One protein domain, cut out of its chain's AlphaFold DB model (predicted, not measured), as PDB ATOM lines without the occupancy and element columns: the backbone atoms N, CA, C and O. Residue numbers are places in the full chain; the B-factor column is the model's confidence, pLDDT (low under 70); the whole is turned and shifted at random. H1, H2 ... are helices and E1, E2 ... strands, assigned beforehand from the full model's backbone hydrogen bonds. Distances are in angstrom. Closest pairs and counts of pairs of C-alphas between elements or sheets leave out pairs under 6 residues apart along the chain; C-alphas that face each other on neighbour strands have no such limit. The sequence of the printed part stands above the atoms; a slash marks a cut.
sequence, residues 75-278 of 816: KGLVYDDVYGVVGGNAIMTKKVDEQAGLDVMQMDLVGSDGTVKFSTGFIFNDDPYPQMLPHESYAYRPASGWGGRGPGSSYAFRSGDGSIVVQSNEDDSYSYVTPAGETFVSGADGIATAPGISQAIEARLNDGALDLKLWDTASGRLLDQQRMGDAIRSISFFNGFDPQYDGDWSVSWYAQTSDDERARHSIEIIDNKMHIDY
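AT A GLANCE: This is residues 75 to 278 of the 816 residues of an uncharacterized protein of Collinsella sp. BA40 (UniProt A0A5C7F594). Four small twisted sheets of four strands each stand one behind another in a row, partly face to face in turn, and the one short helix, H1, sits beside the middle of the row. The chain builds them in order, each antiparallel throughout: E1 E2 E3 E4, then E5 E6 E7 E8, E9 E10 E11 E12 and E13 E14 E15 E16. The printed part has 204 residues, is mostly strand, and has H1 between E5 and E6. It is compact, with a radius of gyration of the C-alphas of 17.1 A, and spans 48 by 37 by 25 A.

IN THESE COORDINATES: E1, residues 89 to 99, begins at C-alpha 89 (245.211, 294.868, 149.603) and is 29.3 A long. E2 is residues 102 to 111, 28.6 A; E3 is 116 to 125, 25.1 A; E4 is 131 to 133. E5 is residues 140 to 142, H1 155 to 159, E6 164 to 168, E7 174 to 177 and E8 183 to 188. E9, residues 190 to 193, begins at (256.170, 307.170, 132.818). E10 is residues 199 to 206, E11 209 to 216 and E12 221 to 228. E13 is residues 234 to 243, 26.9 A; E14 is 249 to 256; E15 is 262 to 270, 25.9 A. E16, residues 273 to 277, ends at (274.081, 305.952, 134.351).

HOW THE PARTS SIT: The four sheets form a stack of sheets, face to face in turn. The first is a meander, each strand the antiparallel neighbour of the one before; so are E6 E7 E8, E9 to E12 and E13 to E16. In the hairpin E1 and E2, N 92 and O 108 are 2.9 A apart, within hydrogen-bond range. The strands of the first and second sheets stand at 40 degrees; the closest C-alphas of E3 and E5, Gly 121 and Arg 141, are 5.3 A apart. In the hairpin E6 and E7, N 166 and O 175 are 2.9 A apart. H1 only grazes each of the four sheets; its O i to N i+4 pair is within hydrogen-bond range. E8 and E9 meet only through their link. The second and third sheets' strands stand at 6 degrees, the third and fourth sheets' at 20 degrees. In the hairpin E10 and E11, N 202 and O 213 are 2.8 A apart. The closest C-alphas of E9 and E13, Ala 192 and Phe 238, are 5.6 A apart. In the hairpin E14 and E15, N 251 and O 267 are 2.8 A apart.

THE WHOLE: The two farthest C-alphas, of Lys 75 and Asp 259, are 56.1 A apart. The printed part has no cut. E5 to H1 is a long link of 12 residues. The mean pLDDT of the printed part is 77.2; 52 residues are under 70, among them 144 to 156 and 236 to 248.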
ATOM      1  N   LYS A  75     234.141 289.509 153.735       69.94
ATOM      2  CA  LYS A  75     232.999 288.799 153.134       69.94
ATOM      3  C   LYS A  75     233.468 287.931 151.956       69.94
ATOM      4  O   LYS A  75     234.593 288.073 151.482       69.94
ATOM      5  N   GLY A  76     232.598 287.045 151.472       75.25
ATOM      6  CA  GLY A  76     232.886 286.277 150.261       75.25
ATOM      7  C   GLY A  76     232.806 287.165 149.021       75.25
ATOM      8  O   GLY A  76     231.750 287.723 148.735       75.25
ATOM      9  N   LEU A  77     233.914 287.274 148.295       83.81
ATOM     10  CA  LEU A  77     234.092 288.154 147.141       83.81
ATOM     11  C   LEU A  77     233.947 287.361 145.837       83.81
ATOM     12  O   LEU A  77     234.555 286.301 145.675       83.81
ATOM     13  N   VAL A  78     233.132 287.850 144.902       85.88
ATOM     14  CA  VAL A  78     232.878 287.170 143.622       85.88
ATOM     15  C   VAL A  78     233.773 287.777 142.550       85.88
ATOM     16  O   VAL A  78     233.452 288.812 141.976       85.88
ATOM     17  N   TYR A  79     234.892 287.106 142.299       88.00
ATOM     18  CA  TYR A  79     235.852 287.462 141.261       88.00
ATOM     19  C   TYR A  79     236.333 286.209 140.536       88.00
ATOM     20  O   TYR A  79     236.442 285.121 141.127       88.00
ATOM     21  N   ASP A  80     236.631 286.375 139.253       83.75
ATOM     22  CA  ASP A  80     237.166 285.303 138.424       83.75
ATOM     23  C   ASP A  80     238.607 285.003 138.835       83.75
ATOM     24  O   ASP A  80     238.959 283.832 139.013       83.75
ATOM     25  N   ASP A  81     239.389 286.053 139.114       80.62
ATOM     26  CA  ASP A  81     240.800 285.933 139.466       80.62
ATOM     27  C   ASP A  81     241.301 286.984 140.476       80.62
ATOM     28  O   ASP A  81     240.708 288.053 140.628       80.62
ATOM     29  N   VAL A  82     242.395 286.666 141.177       85.56
ATOM     30  CA  VAL A  82     242.995 287.474 142.248       85.56
ATOM     31  C   VAL A  82     244.515 287.458 142.192       85.56
ATOM     32  O   VAL A  82     245.124 286.440 141.909       85.56
ATOM     33  N   TYR A  83     245.146 288.556 142.581       79.19
ATOM     34  CA  TYR A  83     246.589 288.758 142.480       79.19
ATOM     35  C   TYR A  83     247.292 288.805 143.839       79.19
ATOM     36  O   TYR A  83     248.214 289.590 144.042       79.19
ATOM     37  N   GLY A  84     246.879 287.924 144.757       81.88
ATOM     38  CA  GLY A  84     247.454 287.795 146.098       81.88
ATOM     39  C   GLY A  84     247.295 289.046 146.967       81.88
ATOM     40  O   GLY A  84     246.579 289.971 146.589       81.88
ATOM     41  N   VAL A  85     247.920 289.055 148.152       84.81
ATOM     42  CA  VAL A  85     247.763 290.135 149.144       84.81
ATOM     43  C   VAL A  85     249.075 290.875 149.368       84.81
ATOM     44  O   VAL A  85     250.091 290.244 149.649       84.81
ATOM     45  N   VAL A  86     249.044 292.204 149.278       81.44
ATOM     46  CA  VAL A  86     250.170 293.103 149.569       81.44
ATOM     47  C   VAL A  86     249.671 294.270 150.407       81.44
ATOM     48  O   VAL A  86     248.730 294.953 150.009       81.44
ATOM     49  N   GLY A  87     250.270 294.491 151.582       79.06
ATOM     50  CA  GLY A  87     249.893 295.601 152.465       79.06
ATOM     51  C   GLY A  87     248.408 295.603 152.860       79.06
ATOM     52  O   GLY A  87     247.802 296.668 152.977       79.06
ATOM     53  N   GLY A  88     247.793 294.421 153.002       82.81
ATOM     54  CA  GLY A  88     246.355 294.278 153.252       82.81
ATOM     55  C   GLY A  88     245.446 294.585 152.053       82.81
ATOM     56  O   GLY A  88     244.240 294.717 152.239       82.81
ATOM     57  N   ASN A  89     245.979 294.697 150.836       87.19
ATOM     58  CA  ASN A  89     245.211 294.868 149.603       87.19
ATOM     59  C   ASN A  89     245.373 293.666 148.673       87.19
ATOM     60  O   ASN A  89     246.390 292.992 148.729       87.19
ATOM     61  N   ALA A  90     244.420 293.444 147.772       88.38
ATOM     62  CA  ALA A  90     244.515 292.526 146.641       88.38
ATOM     63  C   ALA A  90     244.046 293.214 145.358       88.38
ATOM     64  O   ALA A  90     243.086 293.983 145.385       88.38
ATOM     65  N   ILE A  91     244.663 292.889 144.223       88.19
ATOM     66  CA  ILE A  91     244.047 293.144 142.918       88.19
ATOM     67  C   ILE A  91     243.105 291.980 142.604       88.19
ATOM     68  O   ILE A  91     243.504 290.819 142.691       88.19
ATOM     69  N   MET A  92     241.867 292.275 142.216       88.88
ATOM     70  CA  MET A  92     240.870 291.270 141.846       88.88
ATOM     71  C   MET A  92     240.227 291.616 140.510       88.88
ATOM     72  O   MET A  92     239.991 292.788 140.225       88.88
ATOM     73  N   THR A  93     239.954 290.613 139.673       86.88
ATOM     74  CA  THR A  93     239.396 290.825 138.329       86.88
ATOM     75  C   THR A  93     238.194 289.942 138.038       86.88
ATOM     76  O   THR A  93     238.108 288.806 138.512       86.88
ATOM     77  N   LYS A  94     237.244 290.490 137.279       86.56
ATOM     78  CA  LYS A  94     236.025 289.798 136.849       86.56
ATOM     79  C   LYS A  94     235.626 290.223 135.437       86.56
ATOM     80  O   LYS A  94     235.778 291.395 135.089       86.56
ATOM     81  N   LYS A  95     235.094 289.294 134.644       87.81
ATOM     82  CA  LYS A  95     234.423 289.612 133.379       87.81
ATOM     83  C   LYS A  95     233.092 290.289 133.698       87.81
ATOM     84  O   LYS A  95     232.280 289.745 134.446       87.81
ATOM     85  N   VAL A  96     232.873 291.472 133.132       87.19
ATOM     86  CA  VAL A  96     231.646 292.260 133.335       87.19
ATOM     87  C   VAL A  96     230.784 292.338 132.082       87.19
ATOM     88  O   VAL A  96     229.566 292.437 132.201       87.19
ATOM     89  N   ASP A  97     231.389 292.244 130.897       87.88
ATOM     90  CA  ASP A  97     230.677 292.291 129.619       87.88
ATOM     91  C   ASP A  97     231.496 291.622 128.497       87.88
ATOM     92  O   ASP A  97     232.579 291.075 128.728       87.88
ATOM     93  N   GLU A  98     230.979 291.650 127.273       89.25
ATOM     94  CA  GLU A  98     231.657 291.213 126.057       89.25
ATOM     95  C   GLU A  98     231.433 292.221 124.921       89.25
ATOM     96  O   GLU A  98     230.300 292.531 124.551       89.25
ATOM     97  N   GLN A  99     232.519 292.703 124.314       84.12
ATOM     98  CA  GLN A  99     232.475 293.677 123.225       84.12
ATOM     99  C   GLN A  99     233.208 293.136 121.999       84.12
ATOM    100  O   GLN A  99     234.393 292.828 122.045       84.12
ATOM    101  N   ALA A 100     232.494 293.034 120.873       86.56
ATOM    102  CA  ALA A 100     233.032 292.514 119.610       86.56
ATOM    103  C   ALA A 100     233.685 291.114 119.723       86.56
ATOM    104  O   ALA A 100     234.597 290.795 118.964       86.56
ATOM    105  N   GLY A 101     233.193 290.274 120.644       84.06
ATOM    106  CA  GLY A 101     233.731 288.934 120.905       84.06
ATOM    107  C   GLY A 101     234.985 288.911 121.784       84.06
ATOM    108  O   GLY A 101     235.621 287.865 121.878       84.06
ATOM    109  N   LEU A 102     235.347 290.042 122.396       85.81
ATOM    110  CA  LEU A 102     236.418 290.164 123.383       85.81
ATOM    111  C   LEU A 102     235.834 290.415 124.775       85.81
ATOM    112  O   LEU A 102     234.815 291.095 124.917       85.81
ATOM    113  N   ASP A 103     236.499 289.897 125.801       84.88
ATOM    114  CA  ASP A 103     236.045 290.022 127.184       84.88
ATOM    115  C   ASP A 103     236.280 291.442 127.704       84.88
ATOM    116  O   ASP A 103     237.387 291.972 127.617       84.88
ATOM    117  N   VAL A 104     235.251 292.057 128.287       87.50
ATOM    118  CA  VAL A 104     235.399 293.302 129.046       87.50
ATOM    119  C   VAL A 104     235.624 292.933 130.504       87.50
ATOM    120  O   VAL A 104     234.780 292.300 131.145       87.50
ATOM    121  N   MET A 105     236.777 293.329 131.027       87.06
ATOM    122  CA  MET A 105     237.243 292.989 132.362       87.06
ATOM    123  C   MET A 105     237.197 294.219 133.263       87.06
ATOM    124  O   MET A 105     237.691 295.285 132.892       87.06
ATOM    125  N   GLN A 106     236.673 294.052 134.474       88.38
ATOM    126  CA  GLN A 106     236.870 294.986 135.579       88.38
ATOM    127  C   GLN A 106     238.033 294.505 136.446       88.38
ATOM    128  O   GLN A 106     238.158 293.308 136.719       88.38
ATOM    129  N   MET A 107     238.866 295.443 136.890       89.88
ATOM    130  CA  MET A 107     239.935 295.230 137.855       89.88
ATOM    131  C   MET A 107     239.760 296.181 139.036       89.88
ATOM    132  O   MET A 107     239.717 297.398 138.858       89.88
ATOM    133  N   ASP A 108     239.738 295.610 140.234       89.94
ATOM    134  CA  ASP A 108     239.546 296.326 141.488       89.94
ATOM    135  C   ASP A 108     240.764 296.166 142.401       89.94
ATOM    136  O   ASP A 108     241.325 295.075 142.524       89.94
ATOM    137  N   LEU A 109     241.146 297.251 143.073       90.31
ATOM    138  CA  LEU A 109     242.001 297.221 144.255       90.31
ATOM    139  C   LEU A 109     241.098 297.046 145.478       90.31
ATOM    140  O   LEU A 109     240.299 297.929 145.789       90.31
ATOM    141  N   VAL A 110     241.219 295.920 146.172       89.12
ATOM    142  CA  VAL A 110     240.318 295.513 147.257       89.12
ATOM    143  C   VAL A 110     241.098 295.402 148.564       89.12
ATOM    144  O   VAL A 110     242.122 294.729 148.611       89.12
ATOM    145  N   GLY A 111     240.630 296.051 149.628       87.75
ATOM    146  CA  GLY A 111     241.190 295.907 150.974       87.75
ATOM    147  C   GLY A 111     240.840 294.564 151.619       87.75
ATOM    148  O   GLY A 111     239.885 293.899 151.225       87.75
ATOM    149  N   SER A 112     241.583 294.170 152.652       84.88
ATOM    150  CA  SER A 112     241.411 292.897 153.365       84.88
ATOM    151  C   SER A 112     240.077 292.760 154.104       84.88
ATOM    152  O   SER A 112     239.677 291.655 154.460       84.88
ATOM    153  N   ASP A 113     239.382 293.871 154.331       75.06
ATOM    154  CA  ASP A 113     238.000 293.934 154.820       75.06
ATOM    155  C   ASP A 113     236.958 293.650 153.714       75.06
ATOM    156  O   ASP A 113     235.776 293.443 153.990       75.06
ATOM    157  N   GLY A 114     237.395 293.583 152.455       78.00
ATOM    158  CA  GLY A 114     236.562 293.423 151.267       78.00
ATOM    159  C   GLY A 114     236.081 294.740 150.653       78.00
ATOM    160  O   GLY A 114     235.226 294.695 149.769       78.00
ATOM    161  N   THR A 115     236.583 295.894 151.104       79.69
ATOM    162  CA  THR A 115     236.230 297.206 150.546       79.69
ATOM    163  C   THR A 115     236.942 297.433 149.212       79.69
ATOM    164  O   THR A 115     238.165 297.320 149.137       79.69
ATOM    165  N   VAL A 116     236.203 297.804 148.164       85.25
ATOM    166  CA  VAL A 116     236.791 298.253 146.890       85.25
ATOM    167  C   VAL A 116     237.324 299.674 147.067       85.25
ATOM    168  O   VAL A 116     236.569 300.597 147.364       85.25
ATOM    169  N   LYS A 117     238.637 299.845 146.916       83.94
ATOM    170  CA  LYS A 117     239.348 301.120 147.092       83.94
ATOM    171  C   LYS A 117     239.519 301.881 145.780       83.94
ATOM    172  O   LYS A 117     239.534 303.105 145.780       83.94
ATOM    173  N   PHE A 118     239.665 301.160 144.673       89.44
ATOM    174  CA  PHE A 118     239.816 301.730 143.336       89.44
ATOM    175  C   PHE A 118     239.340 300.727 142.283       89.44
ATOM    176  O   PHE A 118     239.587 299.532 142.438       89.44
ATOM    177  N   SER A 119     238.725 301.213 141.201       89.75
ATOM    178  CA  SER A 119     238.225 300.387 140.095       89.75
ATOM    179  C   SER A 119     238.669 300.931 138.742       89.75
ATOM    180  O   SER A 119     238.688 302.138 138.501       89.75
ATOM    181  N   THR A 120     238.991 300.021 137.832       89.62
ATOM    182  CA  THR A 120     239.354 300.292 136.437       89.62
ATOM    183  C   THR A 120     238.877 299.136 135.556       89.62
ATOM    184  O   THR A 120     238.425 298.109 136.064       89.62
ATOM    185  N   GLY A 121     238.943 299.280 134.235       88.12
ATOM    186  CA  GLY A 121     238.526 298.225 133.325       88.12
ATOM    187  C   GLY A 121     239.154 298.350 131.950       88.12
ATOM    188  O   GLY A 121     239.723 299.381 131.585       88.12
ATOM    189  N   PHE A 122     239.109 297.248 131.214       88.12
ATOM    190  CA  PHE A 122     239.780 297.095 129.930       88.12
ATOM    191  C   PHE A 122     239.103 296.011 129.096       88.12
ATOM    192  O   PHE A 122     238.490 295.089 129.633       88.12
ATOM    193  N   ILE A 123     239.252 296.097 127.778       87.38
ATOM    194  CA  ILE A 123     238.912 294.995 126.876       87.38
ATOM    195  C   ILE A 123     240.148 294.103 126.771       87.38
ATOM    196  O   ILE A 123     241.242 294.581 126.456       87.38
ATOM    197  N   PHE A 124     239.982 292.819 127.060       80.25
ATOM    198  CA  PHE A 124     241.047 291.833 127.007       80.25
ATOM    199  C   PHE A 124     241.054 291.103 125.664       80.25
ATOM    200  O   PHE A 124     240.051 290.524 125.248       80.25
ATOM    201  N   ASN A 125     242.209 291.116 125.000       74.62
ATOM    202  CA  ASN A 125     242.447 290.353 123.779       74.62
ATOM    203  C   ASN A 125     243.389 289.176 124.066       74.62
ATOM    204  O   ASN A 125     244.532 289.414 124.443       74.62
ATOM    205  N   ASP A 126     242.933 287.940 123.848       65.31
ATOM    206  CA  ASP A 126     243.680 286.689 124.096       65.31
ATOM    207  C   ASP A 126     244.593 286.270 122.910       65.31
ATOM    208  O   ASP A 126     244.832 285.090 122.659       65.31
ATOM    209  N   ASP A 127     245.092 287.245 122.139       62.69
ATOM    210  CA  ASP A 127     246.068 287.052 121.048       62.69
ATOM    211  C   ASP A 127     247.465 286.688 121.624       62.69
ATOM    212  O   ASP A 127     247.721 286.919 122.809       62.69
ATOM    213  N   PRO A 128     248.446 286.180 120.841       53.50
ATOM    214  CA  PRO A 128     249.750 285.761 121.362       53.50
ATOM    215  C   PRO A 128     250.576 286.918 121.952       53.50
ATOM    216  O   PRO A 128     251.580 286.672 122.620       53.50
ATOM    217  N   TYR A 129     250.128 288.162 121.749       58.28
ATOM    218  CA  TYR A 129     250.578 289.359 122.451       58.28
ATOM    219  C   TYR A 129     249.361 290.042 123.089       58.28
ATOM    220  O   TYR A 129     248.811 290.965 122.482       58.28
ATOM    221  N   PRO A 130     248.905 289.582 124.269       62.91
ATOM    222  CA  PRO A 130     247.658 290.061 124.839       62.91
ATOM    223  C   PRO A 130     247.755 291.554 125.157       62.91
ATOM    224  O   PRO A 130     248.785 292.053 125.621       62.91
ATOM    225  N   GLN A 131     246.680 292.281 124.864       69.50
ATOM    226  CA  GLN A 131     246.598 293.729 125.056       69.50
ATOM    227  C   GLN A 131     245.433 294.076 125.974       69.50
ATOM    228  O   GLN A 131     244.379 293.439 125.937       69.50
ATOM    229  N   MET A 132     245.642 295.113 126.782       80.19
ATOM    230  CA  MET A 132     244.629 295.710 127.645       80.19
ATOM    231  C   MET A 132     244.148 296.972 126.939       80.19
ATOM    232  O   MET A 132     244.794 298.018 127.007       80.19
ATOM    233  N   LEU A 133     243.077 296.841 126.166       85.38
ATOM    234  CA  LEU A 133     242.558 297.931 125.349       85.38
ATOM    235  C   LEU A 133     241.634 298.831 126.186       85.38
ATOM    236  O   LEU A 133     240.981 298.343 127.116       85.38
ATOM    237  N   PRO A 134     241.557 300.136 125.876       89.00
ATOM    238  CA  PRO A 134     240.669 301.057 126.578       89.00
ATOM    239  C   PRO A 134     239.198 300.658 126.414       89.00
ATOM    240  O   PRO A 134     238.778 300.209 125.346       89.00
ATOM    241  N   HIS A 135     238.408 300.877 127.464       88.88
ATOM    242  CA  HIS A 135     236.954 300.735 127.450       88.88
ATOM    243  C   HIS A 135     236.312 302.040 127.934       88.88
ATOM    244  O   HIS A 135     236.749 302.612 128.931       88.88
ATOM    245  N   GLU A 136     235.269 302.509 127.247       86.38
ATOM    246  CA  GLU A 136     234.699 303.854 127.440       86.38
ATOM    247  C   GLU A 136     234.065 304.086 128.820       86.38
ATOM    248  O   GLU A 136     234.007 305.218 129.292       86.38
ATOM    249  N   SER A 137     233.626 303.022 129.498       87.19
ATOM    250  CA  SER A 137     233.058 303.117 130.852       87.19
ATOM    251  C   SER A 137     234.097 303.370 131.947       87.19
ATOM    252  O   SER A 137     233.715 303.596 133.093       87.19
ATOM    253  N   TYR A 138     235.393 303.326 131.626       87.94
ATOM    254  CA  TYR A 138     236.466 303.477 132.601       87.94
ATOM    255  C   TYR A 138     237.409 304.612 132.203       87.94
ATOM    256  O   TYR A 138     237.905 304.666 131.080       87.94
ATOM    257  N   ALA A 139     237.708 305.497 133.156       89.19
ATOM    258  CA  ALA A 139     238.680 306.578 132.961       89.19
ATOM    259  C   ALA A 139     240.113 306.049 132.785       89.19
ATOM    260  O   ALA A 139     240.937 306.656 132.102       89.19
ATOM    261  N   TYR A 140     240.395 304.896 133.386       91.00
ATOM    262  CA  TYR A 140     241.705 304.267 133.393       91.00
ATOM    263  C   TYR A 140     241.616 302.822 132.919       91.00
ATOM    264  O   TYR A 140     240.554 302.198 133.022       91.00
ATOM    265  N   ARG A 141     242.763 302.280 132.517       89.00
ATOM    266  CA  ARG A 141     243.055 300.850 132.355       89.00
ATOM    267  C   ARG A 141     244.343 300.486 133.111       89.00
ATOM    268  O   ARG A 141     245.138 301.379 133.416       89.00
ATOM    269  N   PRO A 142     244.607 299.206 133.410       83.12
ATOM    270  CA  PRO A 142     245.878 298.804 134.011       83.12
ATOM    271  C   PRO A 142     247.064 299.124 133.087       83.12
ATOM    272  O   PRO A 142     246.957 298.992 131.867       83.12
ATOM    273  N   ALA A 143     248.197 299.542 133.654       77.75
ATOM    274  CA  ALA A 143     249.409 299.781 132.873       77.75
ATOM    275  C   ALA A 143     250.037 298.452 132.402       77.75
ATOM    276  O   ALA A 143     250.259 297.535 133.198       77.75
ATOM    277  N   SER A 144     250.354 298.341 131.108       61.53
ATOM    278  CA  SER A 144     250.971 297.137 130.536       61.53
ATOM    279  C   SER A 144     252.466 297.037 130.881       61.53
ATOM    280  O   SER A 144     253.234 297.939 130.546       61.53
ATOM    281  N   GLY A 145     252.893 295.925 131.489       53.19
ATOM    282  CA  GLY A 145     254.304 295.542 131.688       53.19
ATOM    283  C   GLY A 145     254.822 294.542 130.635       53.19
ATOM    284  O   GLY A 145     254.058 294.031 129.814       53.19
ATOM    285  N   TRP A 146     256.131 294.243 130.645       34.12
ATOM    286  CA  TRP A 146     256.767 293.294 129.707       34.12
ATOM    287  C   TRP A 146     256.140 291.896 129.829       34.12
ATOM    288  O   TRP A 146     255.965 291.390 130.935       34.12
ATOM    289  N   GLY A 147     255.828 291.257 128.698       40.38
ATOM    290  CA  GLY A 147     255.294 289.887 128.651       40.38
ATOM    291  C   GLY A 147     253.779 289.764 128.466       40.38
ATOM    292  O   GLY A 147     253.292 288.646 128.319       40.38
ATOM    293  N   GLY A 148     253.040 290.881 128.421       41.06
ATOM    294  CA  GLY A 148     251.686 290.950 127.854       41.06
ATOM    295  C   GLY A 148     250.624 290.071 128.511       41.06
ATOM    296  O   GLY A 148     249.561 289.906 127.945       41.06
ATOM    297  N   ARG A 149     250.852 289.478 129.680       45.47
ATOM    298  CA  ARG A 149     249.931 288.492 130.254       45.47
ATOM    299  C   ARG A 149     249.275 289.036 131.529       45.47
ATOM    300  O   ARG A 149     249.755 288.802 132.629       45.47
ATOM    301  N   GLY A 150     248.146 289.724 131.344       49.19
ATOM    302  CA  GLY A 150     247.159 290.040 132.385       49.19
ATOM    303  C   GLY A 150     247.389 291.317 133.229       49.19
ATOM    304  O   GLY A 150     248.446 291.936 133.163       49.19
ATOM    305  N   PRO A 151     246.399 291.704 134.061       44.22
ATOM    306  CA  PRO A 151     246.398 292.847 134.984       44.22
ATOM    307  C   PRO A 151     247.427 292.732 136.104       44.22
ATOM    308  O   PRO A 151     247.726 293.714 136.774       44.22
ATOM    309  N   GLY A 152     248.023 291.548 136.256       46.44
ATOM    310  CA  GLY A 152     249.196 291.301 137.078       46.44
ATOM    311  C   GLY A 152     250.461 292.030 136.684       46.44
ATOM    312  O   GLY A 152     251.459 291.912 137.392       46.44
ATOM    313  N   SER A 153     250.452 292.739 135.556       48.47
ATOM    314  CA  SER A 153     251.615 293.467 135.076       48.47
ATOM    315  C   SER A 153     251.873 294.787 135.802       48.47
ATOM    316  O   SER A 153     252.874 295.432 135.491       48.47
ATOM    317  N   SER A 154     251.051 295.189 136.785       53.38
ATOM    318  CA  SER A 154     251.474 296.234 137.719       53.38
ATOM    319  C   SER A 154     252.532 295.643 138.655       53.38
ATOM    320  O   SER A 154     252.259 295.194 139.765       53.38
ATOM    321  N   TYR A 155     253.785 295.642 138.190       59.59
ATOM    322  CA  TYR A 155     254.964 295.391 139.024       59.59
ATOM    323  C   TYR A 155     254.837 296.144 140.361       59.59
ATOM    324  O   TYR A 155     255.041 295.549 141.411       59.59
ATOM    325  N   ALA A 156     254.332 297.384 140.313       62.34
ATOM    326  CA  ALA A 156     253.960 298.214 141.460       62.34
ATOM    327  C   ALA A 156     253.128 297.520 142.546       62.34
ATOM    328  O   ALA A 156     253.339 297.806 143.716       62.34
ATOM    329  N   PHE A 157     252.228 296.601 142.200       74.19
ATOM    330  CA  PHE A 157     251.421 295.912 143.200       74.19
ATOM    331  C   PHE A 157     252.197 294.815 143.907       74.19
ATOM    332  O   PHE A 157     252.272 294.808 145.127       74.19
ATOM    333  N   ARG A 158     252.794 293.888 143.143       63.78
ATOM    334  CA  ARG A 158     253.557 292.761 143.711       63.78
ATOM    335  C   ARG A 158     254.816 293.220 144.428       63.78
ATOM    336  O   ARG A 158     255.315 292.516 145.300       63.78
ATOM    337  N   SER A 159     255.360 294.343 143.985       59.12
ATOM    338  CA  SER A 159     256.631 294.840 144.448       59.12
ATOM    339  C   SER A 159     256.480 296.045 145.373       59.12
ATOM    340  O   SER A 159     257.186 296.111 146.359       59.12
ATOM    341  N   GLY A 160     255.578 296.985 145.120       65.25
ATOM    342  CA  GLY A 160     255.361 298.153 145.983       65.25
ATOM    343  C   GLY A 160     254.430 297.871 147.162       65.25
ATOM    344  O   GLY A 160     254.050 296.743 147.419       65.25
ATOM    345  N   ASP A 161     253.997 298.908 147.866       72.38
ATOM    346  CA  ASP A 161     253.200 298.869 149.106       72.38
ATOM    347  C   ASP A 161     251.712 298.467 148.949       72.38
ATOM    348  O   ASP A 161     250.868 298.844 149.763       72.38
ATOM    349  N   GLY A 162     251.368 297.701 147.909       79.81
ATOM    350  CA  GLY A 162     249.980 297.400 147.537       79.81
ATOM    351  C   GLY A 162     249.316 298.529 146.740       79.81
ATOM    352  O   GLY A 162     248.088 298.646 146.735       79.81
ATOM    353  N   SER A 163     250.130 299.371 146.102       82.81
ATOM    354  CA  SER A 163     249.753 300.403 145.134       82.81
ATOM    355  C   SER A 163     249.645 299.846 143.714       82.81
ATOM    356  O   SER A 163     250.102 298.744 143.416       82.81
ATOM    357  N   ILE A 164     249.032 300.608 142.806       85.12
ATOM    358  CA  ILE A 164     248.943 300.242 141.386       85.12
ATOM    359  C   ILE A 164     249.309 301.420 140.488       85.12
ATOM    360  O   ILE A 164     249.102 302.580 140.837       85.12
ATOM    361  N   VAL A 165     249.818 301.113 139.296       85.00
ATOM    362  CA  VAL A 165     249.998 302.093 138.220       85.00
ATOM    363  C   VAL A 165     248.952 301.824 137.148       85.00
ATOM    364  O   VAL A 165     248.778 300.687 136.699       85.00
ATOM    365  N   VAL A 166     248.248 302.876 136.751       88.19
ATOM    366  CA  VAL A 166     247.185 302.831 135.745       88.19
ATOM    367  C   VAL A 166     247.486 303.804 134.617       88.19
ATOM    368  O   VAL A 166     248.191 304.795 134.806       88.19
ATOM    369  N   GLN A 167     246.947 303.514 133.443       88.25
ATOM    370  CA  GLN A 167     247.052 304.350 132.262       88.25
ATOM    371  C   GLN A 167     245.695 304.985 131.962       88.25
ATOM    372  O   GLN A 167     244.662 304.319 132.010       88.25
ATOM    373  N   SER A 168     245.691 306.281 131.683       90.25
ATOM    374  CA  SER A 168     244.518 307.041 131.262       90.25
ATOM    375  C   SER A 168     244.007 306.543 129.910       90.25
ATOM    376  O   SER A 168     244.786 306.312 128.987       90.25
ATOM    377  N   ASN A 169     242.688 306.392 129.782       90.75
ATOM    378  CA  ASN A 169     242.049 306.067 128.504       90.75
ATOM    379  C   ASN A 169     241.850 307.299 127.605       90.75
ATOM    380  O   ASN A 169     241.501 307.133 126.439       90.75
ATOM    381  N   GLU A 170     242.069 308.514 128.122       89.75
ATOM    382  CA  GLU A 170     241.910 309.765 127.369       89.75
ATOM    383  C   GLU A 170     243.192 310.169 126.629       89.75
ATOM    384  O   GLU A 170     243.137 310.553 125.461       89.75
ATOM    385  N   ASP A 171     244.339 310.087 127.303       89.00
ATOM    386  CA  ASP A 171     245.607 310.664 126.838       89.00
ATOM    387  C   ASP A 171     246.817 309.729 126.994       89.00
ATOM    388  O   ASP A 171     247.952 310.154 126.791       89.00
ATOM    389  N   ASP A 172     246.586 308.462 127.354       86.69
ATOM    390  CA  ASP A 172     247.611 307.432 127.570       86.69
ATOM    391  C   ASP A 172     248.662 307.767 128.645       86.69
ATOM    392  O   ASP A 172     249.665 307.059 128.783       86.69
ATOM    393  N   SER A 173     248.415 308.799 129.455       89.19
ATOM    394  CA  SER A 173     249.287 309.176 130.562       89.19
ATOM    395  C   SER A 173     249.189 308.199 131.736       89.19
ATOM    396  O   SER A 173     248.163 307.554 131.965       89.19
ATOM    397  N   TYR A 174     250.260 308.088 132.514       88.44
ATOM    398  CA  TYR A 174     250.343 307.198 133.667       88.44
ATOM    399  C   TYR A 174     249.964 307.916 134.959       88.44
ATOM    400  O   TYR A 174     250.271 309.096 135.166       88.44
ATOM    401  N   SER A 175     249.309 307.172 135.847       90.25
ATOM    402  CA  SER A 175     248.960 307.613 137.192       90.25
ATOM    403  C   SER A 175     249.329 306.561 138.238       90.25
ATOM    404  O   SER A 175     249.153 305.365 138.012       90.25
ATOM    405  N   TYR A 176     249.830 307.014 139.387       88.69
ATOM    406  CA  TYR A 176     250.089 306.185 140.564       88.69
ATOM    407  C   TYR A 176     248.891 306.267 141.507       88.69
ATOM    408  O   TYR A 176     248.520 307.360 141.946       88.69
ATOM    409  N   VAL A 177     248.318 305.115 141.840       89.44
ATOM    410  CA  VAL A 177     247.227 304.966 142.803       89.44
ATOM    411  C   VAL A 177     247.800 304.371 144.085       89.44
ATOM    412  O   VAL A 177     248.418 303.305 144.068       89.44
ATOM    413  N   THR A 178     247.609 305.072 145.197       87.69
ATOM    414  CA  THR A 178     248.117 304.676 146.514       87.69
ATOM    415  C   THR A 178     247.416 303.414 147.039       87.69
ATOM    416  O   THR A 178     246.330 303.064 146.567       87.69
ATOM    417  N   PRO A 179     247.947 302.763 148.092       85.44
ATOM    418  CA  PRO A 179     247.268 301.643 148.757       85.44
ATOM    419  C   PRO A 179     245.894 301.992 149.366       85.44
ATOM    420  O   PRO A 179     245.139 301.097 149.762       85.44
ATOM    421  N   ALA A 180     245.567 303.284 149.484       85.75
ATOM    422  CA  ALA A 180     244.258 303.774 149.913       85.75
ATOM    423  C   ALA A 180     243.257 303.931 148.752       85.75
ATOM    424  O   ALA A 180     242.081 304.167 149.012       85.75
ATOM    425  N   GLY A 181     243.694 303.771 147.498       88.38
ATOM    426  CA  GLY A 181     242.872 303.989 146.304       88.38
ATOM    427  C   GLY A 181     242.869 305.433 145.792       88.38
ATOM    428  O   GLY A 181     242.101 305.766 144.895       88.38
ATOM    429  N   GLU A 182     243.724 306.300 146.337       89.44
ATOM    430  CA  GLU A 182     243.814 307.705 145.931       89.44
ATOM    431  C   GLU A 182     244.850 307.890 144.816       89.44
ATOM    432  O   GLU A 182     245.959 307.362 144.895       89.44
ATOM    433  N   THR A 183     244.531 308.683 143.795       88.50
ATOM    434  CA  THR A 183     245.503 309.061 142.760       88.50
ATOM    435  C   THR A 183     246.480 310.105 143.312       88.50
ATOM    436  O   THR A 183     246.057 311.186 143.718       88.50
ATOM    437  N   PHE A 184     247.783 309.806 143.307       86.00
ATOM    438  CA  PHE A 184     248.830 310.696 143.835       86.00
ATOM    439  C   PHE A 184     249.618 311.411 142.726       86.00
ATOM    440  O   PHE A 184     249.616 312.639 142.656       86.00
ATOM    441  N   VAL A 185     250.259 310.656 141.830       87.44
ATOM    442  CA  VAL A 185     250.889 311.192 140.609       87.44
ATOM    443  C   VAL A 185     249.929 310.956 139.453       87.44
ATOM    444  O   VAL A 185     249.453 309.837 139.292       87.44
ATOM    445  N   SER A 186     249.657 311.981 138.645       91.25
ATOM    446  CA  SER A 186     248.769 311.891 137.481       91.25
ATOM    447  C   SER A 186     249.345 312.614 136.269       91.25
ATOM    448  O   SER A 186     249.999 313.655 136.415       91.25
ATOM    449  N   GLY A 187     249.045 312.125 135.067       89.00
ATOM    450  CA  GLY A 187     249.470 312.785 133.833       89.00
ATOM    451  C   GLY A 187     250.976 312.680 133.584       89.00
ATOM    452  O   GLY A 187     251.568 313.636 133.087       89.00
ATOM    453  N   ALA A 188     251.617 311.602 134.045       89.75
ATOM    454  CA  ALA A 188     253.040 311.360 133.821       89.75
ATOM    455  C   ALA A 188     253.261 310.604 132.504       89.75
ATOM    456  O   ALA A 188     252.422 309.801 132.101       89.75
ATOM    457  N   ASP A 189     254.409 310.803 131.862       86.81
ATOM    458  CA  ASP A 189     254.792 310.044 130.663       86.81
ATOM    459  C   ASP A 189     255.326 308.647 131.021       86.81
ATOM    460  O   ASP A 189     255.326 307.735 130.196       86.81
ATOM    461  N   GLY A 190     255.764 308.460 132.270       84.12
ATOM    462  CA  GLY A 190     256.170 307.170 132.818       84.12
ATOM    463  C   GLY A 190     256.238 307.198 134.341       84.12
ATOM    464  O   GLY A 190     256.507 308.240 134.946       84.12
ATOM    465  N   ILE A 191     255.983 306.048 134.963       83.81
ATOM    466  CA  ILE A 191     256.096 305.858 136.410       83.81
ATOM    467  C   ILE A 191     256.875 304.573 136.678       83.81
ATOM    468  O   ILE A 191     256.547 303.525 136.123       83.81
ATOM    469  N   ALA A 192     257.877 304.662 137.549       79.75
ATOM    470  CA  ALA A 192     258.579 303.514 138.111       79.75
ATOM    471  C   ALA A 192     258.249 303.358 139.588       79.75
ATOM    472  O   ALA A 192     258.122 304.350 140.300       79.75
ATOM    473  N   THR A 193     258.211 302.123 140.061       77.12
ATOM    474  CA  THR A 193     258.039 301.777 141.474       77.12
ATOM    475  C   THR A 193     259.055 300.716 141.851       77.12
ATOM    476  O   THR A 193     259.446 299.915 141.000       77.12
ATOM    477  N   ALA A 194     259.438 300.676 143.120       67.88
ATOM    478  CA  ALA A 194     260.452 299.750 143.594       67.88
ATOM    479  C   ALA A 194     259.877 298.633 144.470       67.88
ATOM    480  O   ALA A 194     258.903 298.864 145.191       67.88
ATOM    481  N   PRO A 195     260.471 297.428 144.436       60.19
ATOM    482  CA  PRO A 195     260.083 296.352 145.330       60.19
ATOM    483  C   PRO A 195     260.406 296.645 146.805       60.19
ATOM    484  O   PRO A 195     261.528 297.028 147.113       60.19
ATOM    485  N   GLY A 196     259.472 296.425 147.731       60.22
ATOM    486  CA  GLY A 196     259.715 296.438 149.175       60.22
ATOM    487  C   GLY A 196     259.721 297.816 149.846       60.22
ATOM    488  O   GLY A 196     259.880 297.886 151.062       60.22
ATOM    489  N   ILE A 197     259.563 298.911 149.094       68.31
ATOM    490  CA  ILE A 197     259.719 300.283 149.602       68.31
ATOM    491  C   ILE A 197     258.664 301.235 149.024       68.31
ATOM    492  O   ILE A 197     258.299 301.158 147.852       68.31
ATOM    493  N   SER A 198     258.198 302.181 149.842       79.00
ATOM    494  CA  SER A 198     257.241 303.223 149.442       79.00
ATOM    495  C   SER A 198     257.930 304.338 148.650       79.00
ATOM    496  O   SER A 198     258.073 305.466 149.128       79.00
ATOM    497  N   GLN A 199     258.404 304.014 147.446       82.75
ATOM    498  CA  GLN A 199     259.024 304.968 146.529       82.75
ATOM    499  C   GLN A 199     258.530 304.825 145.094       82.75
ATOM    500  O   GLN A 199     258.293 303.719 144.603       82.75
ATOM    501  N   ALA A 200     258.445 305.959 144.400       85.25
ATOM    502  CA  ALA A 200     258.130 306.003 142.978       85.25
ATOM    503  C   ALA A 200     258.932 307.084 142.249       85.25
ATOM    504  O   ALA A 200     259.165 308.166 142.787       85.25
ATOM    505  N   ILE A 201     259.312 306.809 141.003       86.56
ATOM    506  CA  ILE A 201     259.883 307.796 140.086       86.56
ATOM    507  C   ILE A 201     258.784 308.239 139.128       86.56
ATOM    508  O   ILE A 201     258.227 307.429 138.394       86.56
ATOM    509  N   GLU A 202     258.492 309.532 139.124       90.81
ATOM    510  CA  GLU A 202     257.675 310.201 138.119       90.81
ATOM    511  C   GLU A 202     258.584 310.721 137.004       90.81
ATOM    512  O   GLU A 202     259.557 311.427 137.279       90.81
ATOM    513  N   ALA A 203     258.237 310.421 135.754       88.88
ATOM    514  CA  ALA A 203     258.931 310.911 134.574       88.88
ATOM    515  C   ALA A 203     257.985 311.757 133.707       88.88
ATOM    516  O   ALA A 203     256.892 311.309 133.351       88.88
ATOM    517  N   ARG A 204     258.406 312.981 133.366       91.56
ATOM    518  CA  ARG A 204     257.680 313.888 132.462       91.56
ATOM    519  C   ARG A 204     258.571 314.396 131.344       91.56
ATOM    520  O   ARG A 204     259.662 314.901 131.604       91.56
ATOM    521  N   LEU A 205     258.096 314.311 130.112       88.00
ATOM    522  CA  LEU A 205     258.789 314.807 128.939       88.00
ATOM    523  C   LEU A 205     258.452 316.286 128.718       88.00
ATOM    524  O   LEU A 205     257.343 316.633 128.327       88.00
ATOM    525  N   ASN A 206     259.431 317.164 128.927       87.25
ATOM    526  CA  ASN A 206     259.288 318.608 128.766       87.25
ATOM    527  C   ASN A 206     260.423 319.164 127.900       87.25
ATOM    528  O   ASN A 206     261.596 319.081 128.268       87.25
ATOM    529  N   ASP A 207     260.078 319.788 126.773       84.75
ATOM    530  CA  ASP A 207     261.026 320.460 125.871       84.75
ATOM    531  C   ASP A 207     262.203 319.569 125.421       84.75
ATOM    532  O   ASP A 207     263.354 320.001 125.406       84.75
ATOM    533  N   GLY A 208     261.930 318.303 125.088       79.81
ATOM    534  CA  GLY A 208     262.960 317.350 124.655       79.81
ATOM    535  C   GLY A 208     263.830 316.790 125.787       79.81
ATOM    536  O   GLY A 208     264.774 316.054 125.522       79.81
ATOM    537  N   ALA A 209     263.525 317.104 127.046       82.25
ATOM    538  CA  ALA A 209     264.210 316.566 128.215       82.25
ATOM    539  C   ALA A 209     263.238 315.808 129.119       82.25
ATOM    540  O   ALA A 209     262.045 316.113 129.160       82.25
ATOM    541  N   LEU A 210     263.758 314.860 129.888       84.31
ATOM    542  CA  LEU A 210     262.987 314.126 130.880       84.31
ATOM    543  C   LEU A 210     263.185 314.752 132.261       84.31
ATOM    544  O   LEU A 210     264.284 314.701 132.813       84.31
ATOM    545  N   ASP A 211     262.132 315.339 132.818       90.69
ATOM    546  CA  ASP A 211     262.083 315.760 134.214       90.69
ATOM    547  C   ASP A 211     261.684 314.563 135.080       90.69
ATOM    548  O   ASP A 211     260.601 313.996 134.931       90.69
ATOM    549  N   LEU A 212     262.576 314.189 135.990       89.62
ATOM    550  CA  LEU A 212     262.460 313.033 136.864       89.62
ATOM    551  C   LEU A 212     262.285 313.489 138.306       89.62
ATOM    552  O   LEU A 212     263.038 314.339 138.785       89.62
ATOM    553  N   LYS A 213     261.326 312.905 139.019       93.94
ATOM    554  CA  LYS A 213     261.101 313.148 140.448       93.94
ATOM    555  C   LYS A 213     261.002 311.830 141.192       93.94
ATOM    556  O   LYS A 213     260.172 311.001 140.846       93.94
ATOM    557  N   LEU A 214     261.814 311.673 142.229       90.75
ATOM    558  CA  LEU A 214     261.743 310.552 143.156       90.75
ATOM    559  C   LEU A 214     260.878 310.951 144.352       90.75
ATOM    560  O   LEU A 214     261.167 311.931 145.040       90.75
ATOM    561  N   TRP A 215     259.835 310.178 144.610       91.00
ATOM    562  CA  TRP A 215     258.861 310.395 145.671       91.00
ATOM    563  C   TRP A 215     258.974 309.317 146.742       91.00
ATOM    564  O   TRP A 215     259.158 308.149 146.419       91.00
ATOM    565  N   ASP A 216     258.797 309.708 148.001       88.62
ATOM    566  CA  ASP A 216     258.353 308.824 149.078       88.62
ATOM    567  C   ASP A 216     256.825 308.800 149.027       88.62
ATOM    568  O   ASP A 216     256.170 309.807 149.309       88.62
ATOM    569  N   THR A 217     256.258 307.673 148.607       84.25
ATOM    570  CA  THR A 217     254.822 307.540 148.337       84.25
ATOM    571  C   THR A 217     253.992 307.377 149.606       84.25
ATOM    572  O   THR A 217     252.800 307.675 149.580       84.25
ATOM    573  N   ALA A 218     254.604 306.988 150.730       81.69
ATOM    574  CA  ALA A 218     253.915 306.885 152.013       81.69
ATOM    575  C   ALA A 218     253.721 308.262 152.662       81.69
ATOM    576  O   ALA A 218     252.672 308.534 153.245       81.69
ATOM    577  N   SER A 219     254.727 309.140 152.570       86.31
ATOM    578  CA  SER A 219     254.645 310.499 153.128       86.31
ATOM    579  C   SER A 219     254.246 311.576 152.114       86.31
ATOM    580  O   SER A 219     253.935 312.702 152.508       86.31
ATOM    581  N   GLY A 220     254.275 311.263 150.815       88.00
ATOM    582  CA  GLY A 220     254.093 312.221 149.721       88.00
ATOM    583  C   GLY A 220     255.267 313.196 149.554       88.00
ATOM    584  O   GLY A 220     255.144 314.220 148.878       88.00
ATOM    585  N   ARG A 221     256.408 312.931 150.200       92.50
ATOM    586  CA  ARG A 221     257.577 313.818 150.195       92.50
ATOM    587  C   ARG A 221     258.402 313.624 148.925       92.50
ATOM    588  O   ARG A 221     258.777 312.508 148.586       92.50
ATOM    589  N   LEU A 222     258.778 314.726 148.275       94.31
ATOM    590  CA  LEU A 222     259.783 314.709 147.209       94.31
ATOM    591  C   LEU A 222     261.169 314.418 147.811       94.31
ATOM    592  O   LEU A 222     261.629 315.151 148.692       94.31
ATOM    593  N   LEU A 223     261.807 313.347 147.351       89.62
ATOM    594  CA  LEU A 223     263.123 312.891 147.803       89.62
ATOM    595  C   LEU A 223     264.248 313.499 146.968       89.62
ATOM    596  O   LEU A 223     265.196 314.048 147.528       89.62
ATOM    597  N   ASP A 224     264.109 313.443 145.644       89.62
ATOM    598  CA  ASP A 224     265.085 313.965 144.690       89.62
ATOM    599  C   ASP A 224     264.398 314.403 143.390       89.62
ATOM    600  O   ASP A 224     263.299 313.948 143.064       89.62
ATOM    601  N   GLN A 225     265.039 315.293 142.637       93.31
ATOM    602  CA  GLN A 225     264.564 315.735 141.329       93.31
ATOM    603  C   GLN A 225     265.742 315.981 140.391       93.31
ATOM    604  O   GLN A 225     266.674 316.712 140.726       93.31
ATOM    605  N   GLN A 226     265.662 315.427 139.183       84.56
ATOM    606  CA  GLN A 226     266.695 315.550 138.159       84.56
ATOM    607  C   GLN A 226     266.090 315.826 136.785       84.56
ATOM    608  O   GLN A 226     264.891 315.662 136.571       84.56
ATOM    609  N   ARG A 227     266.928 316.274 135.852       83.31
ATOM    610  CA  ARG A 227     266.558 316.501 134.452       83.31
ATOM    611  C   ARG A 227     267.574 315.810 133.555       83.31
ATOM    612  O   ARG A 227     268.774 316.002 133.745       83.31
ATOM    613  N   MET A 228     267.100 315.025 132.591       74.62
ATOM    614  CA  MET A 228     267.937 314.181 131.737       74.62
ATOM    615  C   MET A 228     267.711 314.463 130.250       74.62
ATOM    616  O   MET A 228     266.575 314.460 129.781       74.62
ATOM    617  N   GLY A 229     268.812 314.616 129.507       68.75
ATOM    618  CA  GLY A 229     268.807 314.777 128.052       68.75
ATOM    619  C   GLY A 229     268.225 316.110 127.570       68.75
ATOM    620  O   GLY A 229     267.689 316.897 128.346       68.75
ATOM    621  N   ASP A 230     268.365 316.366 126.274       69.12
ATOM    622  CA  ASP A 230     267.855 317.554 125.575       69.12
ATOM    623  C   ASP A 230     267.236 317.234 124.193       69.12
ATOM    624  O   ASP A 230     266.757 318.135 123.504       69.12
ATOM    625  N   ALA A 231     267.196 315.952 123.799       72.75
ATOM    626  CA  ALA A 231     266.649 315.473 122.522       72.75
ATOM    627  C   ALA A 231     265.794 314.189 122.632       72.75
ATOM    628  O   ALA A 231     265.675 313.430 121.667       72.75
ATOM    629  N   ILE A 232     265.199 313.927 123.796       74.69
ATOM    630  CA  ILE A 232     264.287 312.802 124.029       74.69
ATOM    631  C   ILE A 232     262.943 313.108 123.358       74.69
ATOM    632  O   ILE A 232     262.342 314.154 123.594       74.69
ATOM    633  N   ARG A 233     262.462 312.202 122.502       75.12
ATOM    634  CA  ARG A 233     261.166 312.331 121.808       75.12
ATOM    635  C   ARG A 233     260.069 311.499 122.444       75.12
ATOM    636  O   ARG A 233     258.907 311.888 122.428       75.12
ATOM    637  N   SER A 234     260.444 310.337 122.948       73.50
ATOM    638  CA  SER A 234     259.559 309.416 123.633       73.50
ATOM    639  C   SER A 234     260.385 308.582 124.595       73.50
ATOM    640  O   SER A 234     261.580 308.341 124.385       73.50
ATOM    641  N   ILE A 235     259.728 308.142 125.655       71.62
ATOM    642  CA  ILE A 235     260.244 307.092 126.514       71.62
ATOM    643  C   ILE A 235     259.406 305.850 126.271       71.62
ATOM    644  O   ILE A 235     258.186 305.901 126.130       71.62
ATOM    645  N   SER A 236     260.084 304.721 126.200       64.81
ATOM    646  CA  SER A 236     259.463 303.416 126.236       64.81
ATOM    647  C   SER A 236     259.912 302.733 127.510       64.81
ATOM    648  O   SER A 236     261.112 302.615 127.753       64.81
ATOM    649  N   PHE A 237     258.920 302.251 128.259       58.38
ATOM    650  CA  PHE A 237     259.059 301.192 129.249       58.38
ATOM    651  C   PHE A 237     259.965 301.508 130.451       58.38
ATOM    652  O   PHE A 237     261.181 301.537 130.336       58.38
ATOM    653  N   PHE A 238     259.366 301.663 131.629       58.62
ATOM    654  CA  PHE A 238     260.051 301.931 132.894       58.62
ATOM    655  C   PHE A 238     259.970 300.670 133.778       58.62
ATOM    656  O   PHE A 238     259.024 300.524 134.544       58.62
ATOM    657  N   ASN A 239     260.915 299.726 133.659       55.06
ATOM    658  CA  ASN A 239     260.965 298.564 134.564       55.06
ATOM    659  C   ASN A 239     262.170 298.661 135.497       55.06
ATOM    660  O   ASN A 239     263.322 298.702 135.057       55.06
ATOM    661  N   GLY A 240     261.890 298.672 136.799       50.78
ATOM    662  CA  GLY A 240     262.887 298.424 137.831       50.78
ATOM    663  C   GLY A 240     262.988 296.935 138.100       50.78
ATOM    664  O   GLY A 240     261.945 296.295 138.226       50.78
ATOM    665  N   PHE A 241     264.211 296.393 138.127       55.59
ATOM    666  CA  PHE A 241     264.711 295.607 139.262       55.59
ATOM    667  C   PHE A 241     266.015 294.849 138.957       55.59
ATOM    668  O   PHE A 241     266.036 293.929 138.141       55.59
ATOM    669  N   ASP A 242     267.051 295.190 139.724       48.34
ATOM    670  CA  ASP A 242     268.037 294.273 140.304       48.34
ATOM    671  C   ASP A 242     268.165 294.693 141.788       48.34
ATOM    672  O   ASP A 242     268.544 295.842 142.041       48.34
ATOM    673  N   PRO A 243     267.735 293.882 142.776       49.16
ATOM    674  CA  PRO A 243     267.850 294.238 144.185       49.16
ATOM    675  C   PRO A 243     269.318 294.182 144.580       49.16
ATOM    676  O   PRO A 243     269.883 293.101 144.738       49.16
ATOM    677  N   GLN A 244     269.921 295.336 144.828       46.78
ATOM    678  CA  GLN A 244     271.257 295.402 145.404       46.78
ATOM    679  C   GLN A 244     271.168 295.820 146.874       46.78
ATOM    680  O   GLN A 244     271.711 296.837 147.259       46.78
ATOM    681  N   TYR A 245     270.530 294.989 147.709       48.66
ATOM    682  CA  TYR A 245     270.472 295.141 149.175       48.66
ATOM    683  C   TYR A 245     269.777 296.424 149.724       48.66
ATOM    684  O   TYR A 245     269.646 297.446 149.068       48.66
ATOM    685  N   ASP A 246     269.277 296.319 150.961       50.06
ATOM    686  CA  ASP A 246     268.876 297.372 151.925       50.06
ATOM    687  C   ASP A 246     268.485 298.783 151.395       50.06
ATOM    688  O   ASP A 246     269.059 299.795 151.791       50.06
ATOM    689  N   GLY A 247     267.447 298.871 150.551       54.06
ATOM    690  CA  GLY A 247     266.830 300.142 150.124       54.06
ATOM    691  C   GLY A 247     267.357 300.735 148.813       54.06
ATOM    692  O   GLY A 247     266.753 301.686 148.306       54.06
ATOM    693  N   ASP A 248     268.402 300.142 148.236       65.75
ATOM    694  CA  ASP A 248     268.937 300.525 146.936       65.75
ATOM    695  C   ASP A 248     268.261 299.720 145.818       65.75
ATOM    696  O   ASP A 248     267.990 298.519 145.934       65.75
ATOM    697  N   TRP A 249     267.949 300.388 144.709       70.94
ATOM    698  CA  TRP A 249     267.280 299.755 143.574       70.94
ATOM    699  C   TRP A 249     267.600 300.461 142.269       70.94
ATOM    700  O   TRP A 249     267.798 301.673 142.237       70.94
ATOM    701  N   SER A 250     267.613 299.708 141.173       70.12
ATOM    702  CA  SER A 250     267.851 300.261 139.844       70.12
ATOM    703  C   SER A 250     266.639 300.139 138.928       70.12
ATOM    704  O   SER A 250     265.809 299.230 139.038       70.12
ATOM    705  N   VAL A 251     266.544 301.080 137.994       72.88
ATOM    706  CA  VAL A 251     265.534 301.113 136.946       72.88
ATOM    707  C   VAL A 251     266.168 301.351 135.595       72.88
ATOM    708  O   VAL A 251     267.054 302.184 135.466       72.88
ATOM    709  N   SER A 252     265.721 300.609 134.583       69.62
ATOM    710  CA  SER A 252     266.158 300.781 133.199       69.62
ATOM    711  C   SER A 252     264.976 301.124 132.300       69.62
ATOM    712  O   SER A 252     263.877 300.597 132.475       69.62
ATOM    713  N   TRP A 253     265.222 301.964 131.299       70.81
ATOM    714  CA  TRP A 253     264.251 302.272 130.250       70.81
ATOM    715  C   TRP A 253     264.936 302.539 128.916       70.81
ATOM    716  O   TRP A 253     266.160 302.650 128.840       70.81
ATOM    717  N   TYR A 254     264.141 302.647 127.854       71.56
ATOM    718  CA  TYR A 254     264.627 302.992 126.521       71.56
ATOM    719  C   TYR A 254     264.043 304.333 126.084       71.56
ATOM    720  O   TYR A 254     262.827 304.517 126.121       71.56
ATOM    721  N   ALA A 255     264.880 305.262 125.635       71.50
ATOM    722  CA  ALA A 255     264.454 306.541 125.073       71.50
ATOM    723  C   ALA A 255     264.732 306.590 123.566       71.50
ATOM    724  O   ALA A 255     265.778 306.128 123.106       71.50
ATOM    725  N   GLN A 256     263.810 307.167 122.794       71.31
ATOM    726  CA  GLN A 256     264.054 307.481 121.385       71.31
ATOM    727  C   GLN A 256     264.593 308.909 121.275       71.31
ATOM    728  O   GLN A 256     263.955 309.857 121.748       71.31
ATOM    729  N   THR A 257     265.757 309.067 120.645       67.38
ATOM    730  CA  THR A 257     266.406 310.369 120.422       67.38
ATOM    731  C   THR A 257     266.224 310.846 118.975       67.38
ATOM    732  O   THR A 257     265.450 310.268 118.202       67.38
ATOM    733  N   SER A 258     266.873 311.951 118.587       62.34
ATOM    734  CA  SER A 258     266.687 312.574 117.272       62.34
ATOM    735  C   SER A 258     267.043 311.687 116.075       62.34
ATOM    736  O   SER A 258     266.478 311.911 114.996       62.34
ATOM    737  N   ASP A 259     267.903 310.687 116.287       56.78
ATOM    738  CA  ASP A 259     268.625 309.946 115.243       56.78
ATOM    739  C   ASP A 259     268.101 308.506 115.042       56.78
ATOM    740  O   ASP A 259     268.733 307.695 114.373       56.78
ATOM    741  N   ASP A 260     266.911 308.199 115.573       52.75
ATOM    742  CA  ASP A 260     266.220 306.895 115.477       52.75
ATOM    743  C   ASP A 260     266.909 305.722 116.216       52.75
ATOM    744  O   ASP A 260     266.432 304.586 116.184       52.75
ATOM    745  N   GLU A 261     267.981 305.996 116.963       58.22
ATOM    746  CA  GLU A 261     268.612 305.048 117.885       58.22
ATOM    747  C   GLU A 261     267.848 305.013 119.224       58.22
ATOM    748  O   GLU A 261     267.597 306.043 119.859       58.22
ATOM    749  N   ARG A 262     267.440 303.812 119.660       65.44
ATOM    750  CA  ARG A 262     266.900 303.588 121.010       65.44
ATOM    751  C   ARG A 262     268.067 303.518 121.991       65.44
ATOM    752  O   ARG A 262     268.757 302.505 122.026       65.44
ATOM    753  N   ALA A 263     268.255 304.552 122.804       64.00
ATOM    754  CA  ALA A 263     269.248 304.540 123.873       64.00
ATOM    755  C   ALA A 263     268.655 303.888 125.128       64.00
ATOM    756  O   ALA A 263     267.562 304.261 125.566       64.00
ATOM    757  N   ARG A 264     269.359 302.911 125.710       70.00
ATOM    758  CA  ARG A 264     269.032 302.400 127.044       70.00
ATOM    759  C   ARG A 264     269.595 303.365 128.087       70.00
ATOM    760  O   ARG A 264     270.748 303.762 127.997       70.00
ATOM    761  N   HIS A 265     268.788 303.701 129.079       71.56
ATOM    762  CA  HIS A 265     269.191 304.478 130.246       71.56
ATOM    763  C   HIS A 265     268.955 303.657 131.503       71.56
ATOM    764  O   HIS A 265     268.069 302.794 131.520       71.56
ATOM    765  N   SER A 266     269.719 303.939 132.557       71.56
ATOM    766  CA  SER A 266     269.420 303.403 133.877       71.56
ATOM    767  C   SER A 266     269.634 304.429 134.985       71.56
ATOM    768  O   SER A 266     270.415 305.368 134.843       71.56
ATOM    769  N   ILE A 267     268.878 304.278 136.068       74.19
ATOM    770  CA  ILE A 267     269.038 305.028 137.310       74.19
ATOM    771  C   ILE A 267     269.236 304.020 138.420       74.19
ATOM    772  O   ILE A 267     268.425 303.109 138.558       74.19
ATOM    773  N   GLU A 268     270.250 304.241 139.236       75.75
ATOM    774  CA  GLU A 268     270.388 303.614 140.542       75.75
ATOM    775  C   GLU A 268     269.888 304.583 141.609       75.75
ATOM    776  O   GLU A 268     270.198 305.775 141.586       75.75
ATOM    777  N   ILE A 269     269.078 304.092 142.537       74.50
ATOM    778  CA  ILE A 269     268.686 304.824 143.731       74.50
ATOM    779  C   ILE A 269     269.588 304.373 144.860       74.50
ATOM    780  O   ILE A 269     269.563 303.201 145.216       74.50
ATOM    781  N   ILE A 270     270.357 305.318 145.398       74.12
ATOM    782  CA  ILE A 270     271.254 305.102 146.535       74.12
ATOM    783  C   ILE A 270     270.969 306.199 147.556       74.12
ATOM    784  O   ILE A 270     270.921 307.382 147.206       74.12
ATOM    785  N   ASP A 271     270.723 305.830 148.815       77.31
ATOM    786  CA  ASP A 271     270.433 306.782 149.903       77.31
ATOM    787  C   ASP A 271     269.294 307.784 149.576       77.31
ATOM    788  O   ASP A 271     269.351 308.972 149.922       77.31
ATOM    789  N   ASN A 272     268.224 307.317 148.916       81.25
ATOM    790  CA  ASN A 272     267.092 308.135 148.440       81.25
ATOM    791  C   ASN A 272     267.461 309.210 147.397       81.25
ATOM    792  O   ASN A 272     266.790 310.244 147.318       81.25
ATOM    793  N   LYS A 273     268.522 309.004 146.614       77.94
ATOM    794  CA  LYS A 273     268.923 309.894 145.517       77.94
ATOM    795  C   LYS A 273     269.056 309.140 144.210       77.94
ATOM    796  O   LYS A 273     269.483 307.994 144.208       77.94
ATOM    797  N   MET A 274     268.727 309.807 143.106       82.50
ATOM    798  CA  MET A 274     268.897 309.239 141.773       82.50
ATOM    799  C   MET A 274     270.359 309.364 141.315       82.50
ATOM    800  O   MET A 274     270.973 310.427 141.395       82.50
ATOM    801  N   HIS A 275     270.917 308.287 140.784       75.12
ATOM    802  CA  HIS A 275     272.224 308.234 140.141       75.12
ATOM    803  C   HIS A 275     272.018 307.729 138.709       75.12
ATOM    804  O   HIS A 275     271.801 306.544 138.490       75.12
ATOM    805  N   ILE A 276     272.013 308.643 137.735       71.19
ATOM    806  CA  ILE A 276     271.776 308.311 136.322       71.19
ATOM    807  C   ILE A 276     273.066 307.747 135.710       71.19
ATOM    808  O   ILE A 276     274.082 308.450 135.683       71.19
ATOM    809  N   ASP A 277     273.015 306.524 135.177       64.00
ATOM    810  CA  ASP A 277     274.081 305.952 134.351       64.00
ATOM    811  C   ASP A 277     273.795 306.191 132.856       64.00
ATOM    812  O   ASP A 277     272.690 305.963 132.350       64.00
ATOM    813  N   TYR A 278     274.819 306.670 132.152       55.75
ATOM    814  CA  TYR A 278     274.800 307.019 130.730       55.75
ATOM    815  C   TYR A 278     275.508 305.973 129.850       55.75
ATOM    816  O   TYR A 278     275.789 306.257 128.684       55.75
TER     817      TYR A 278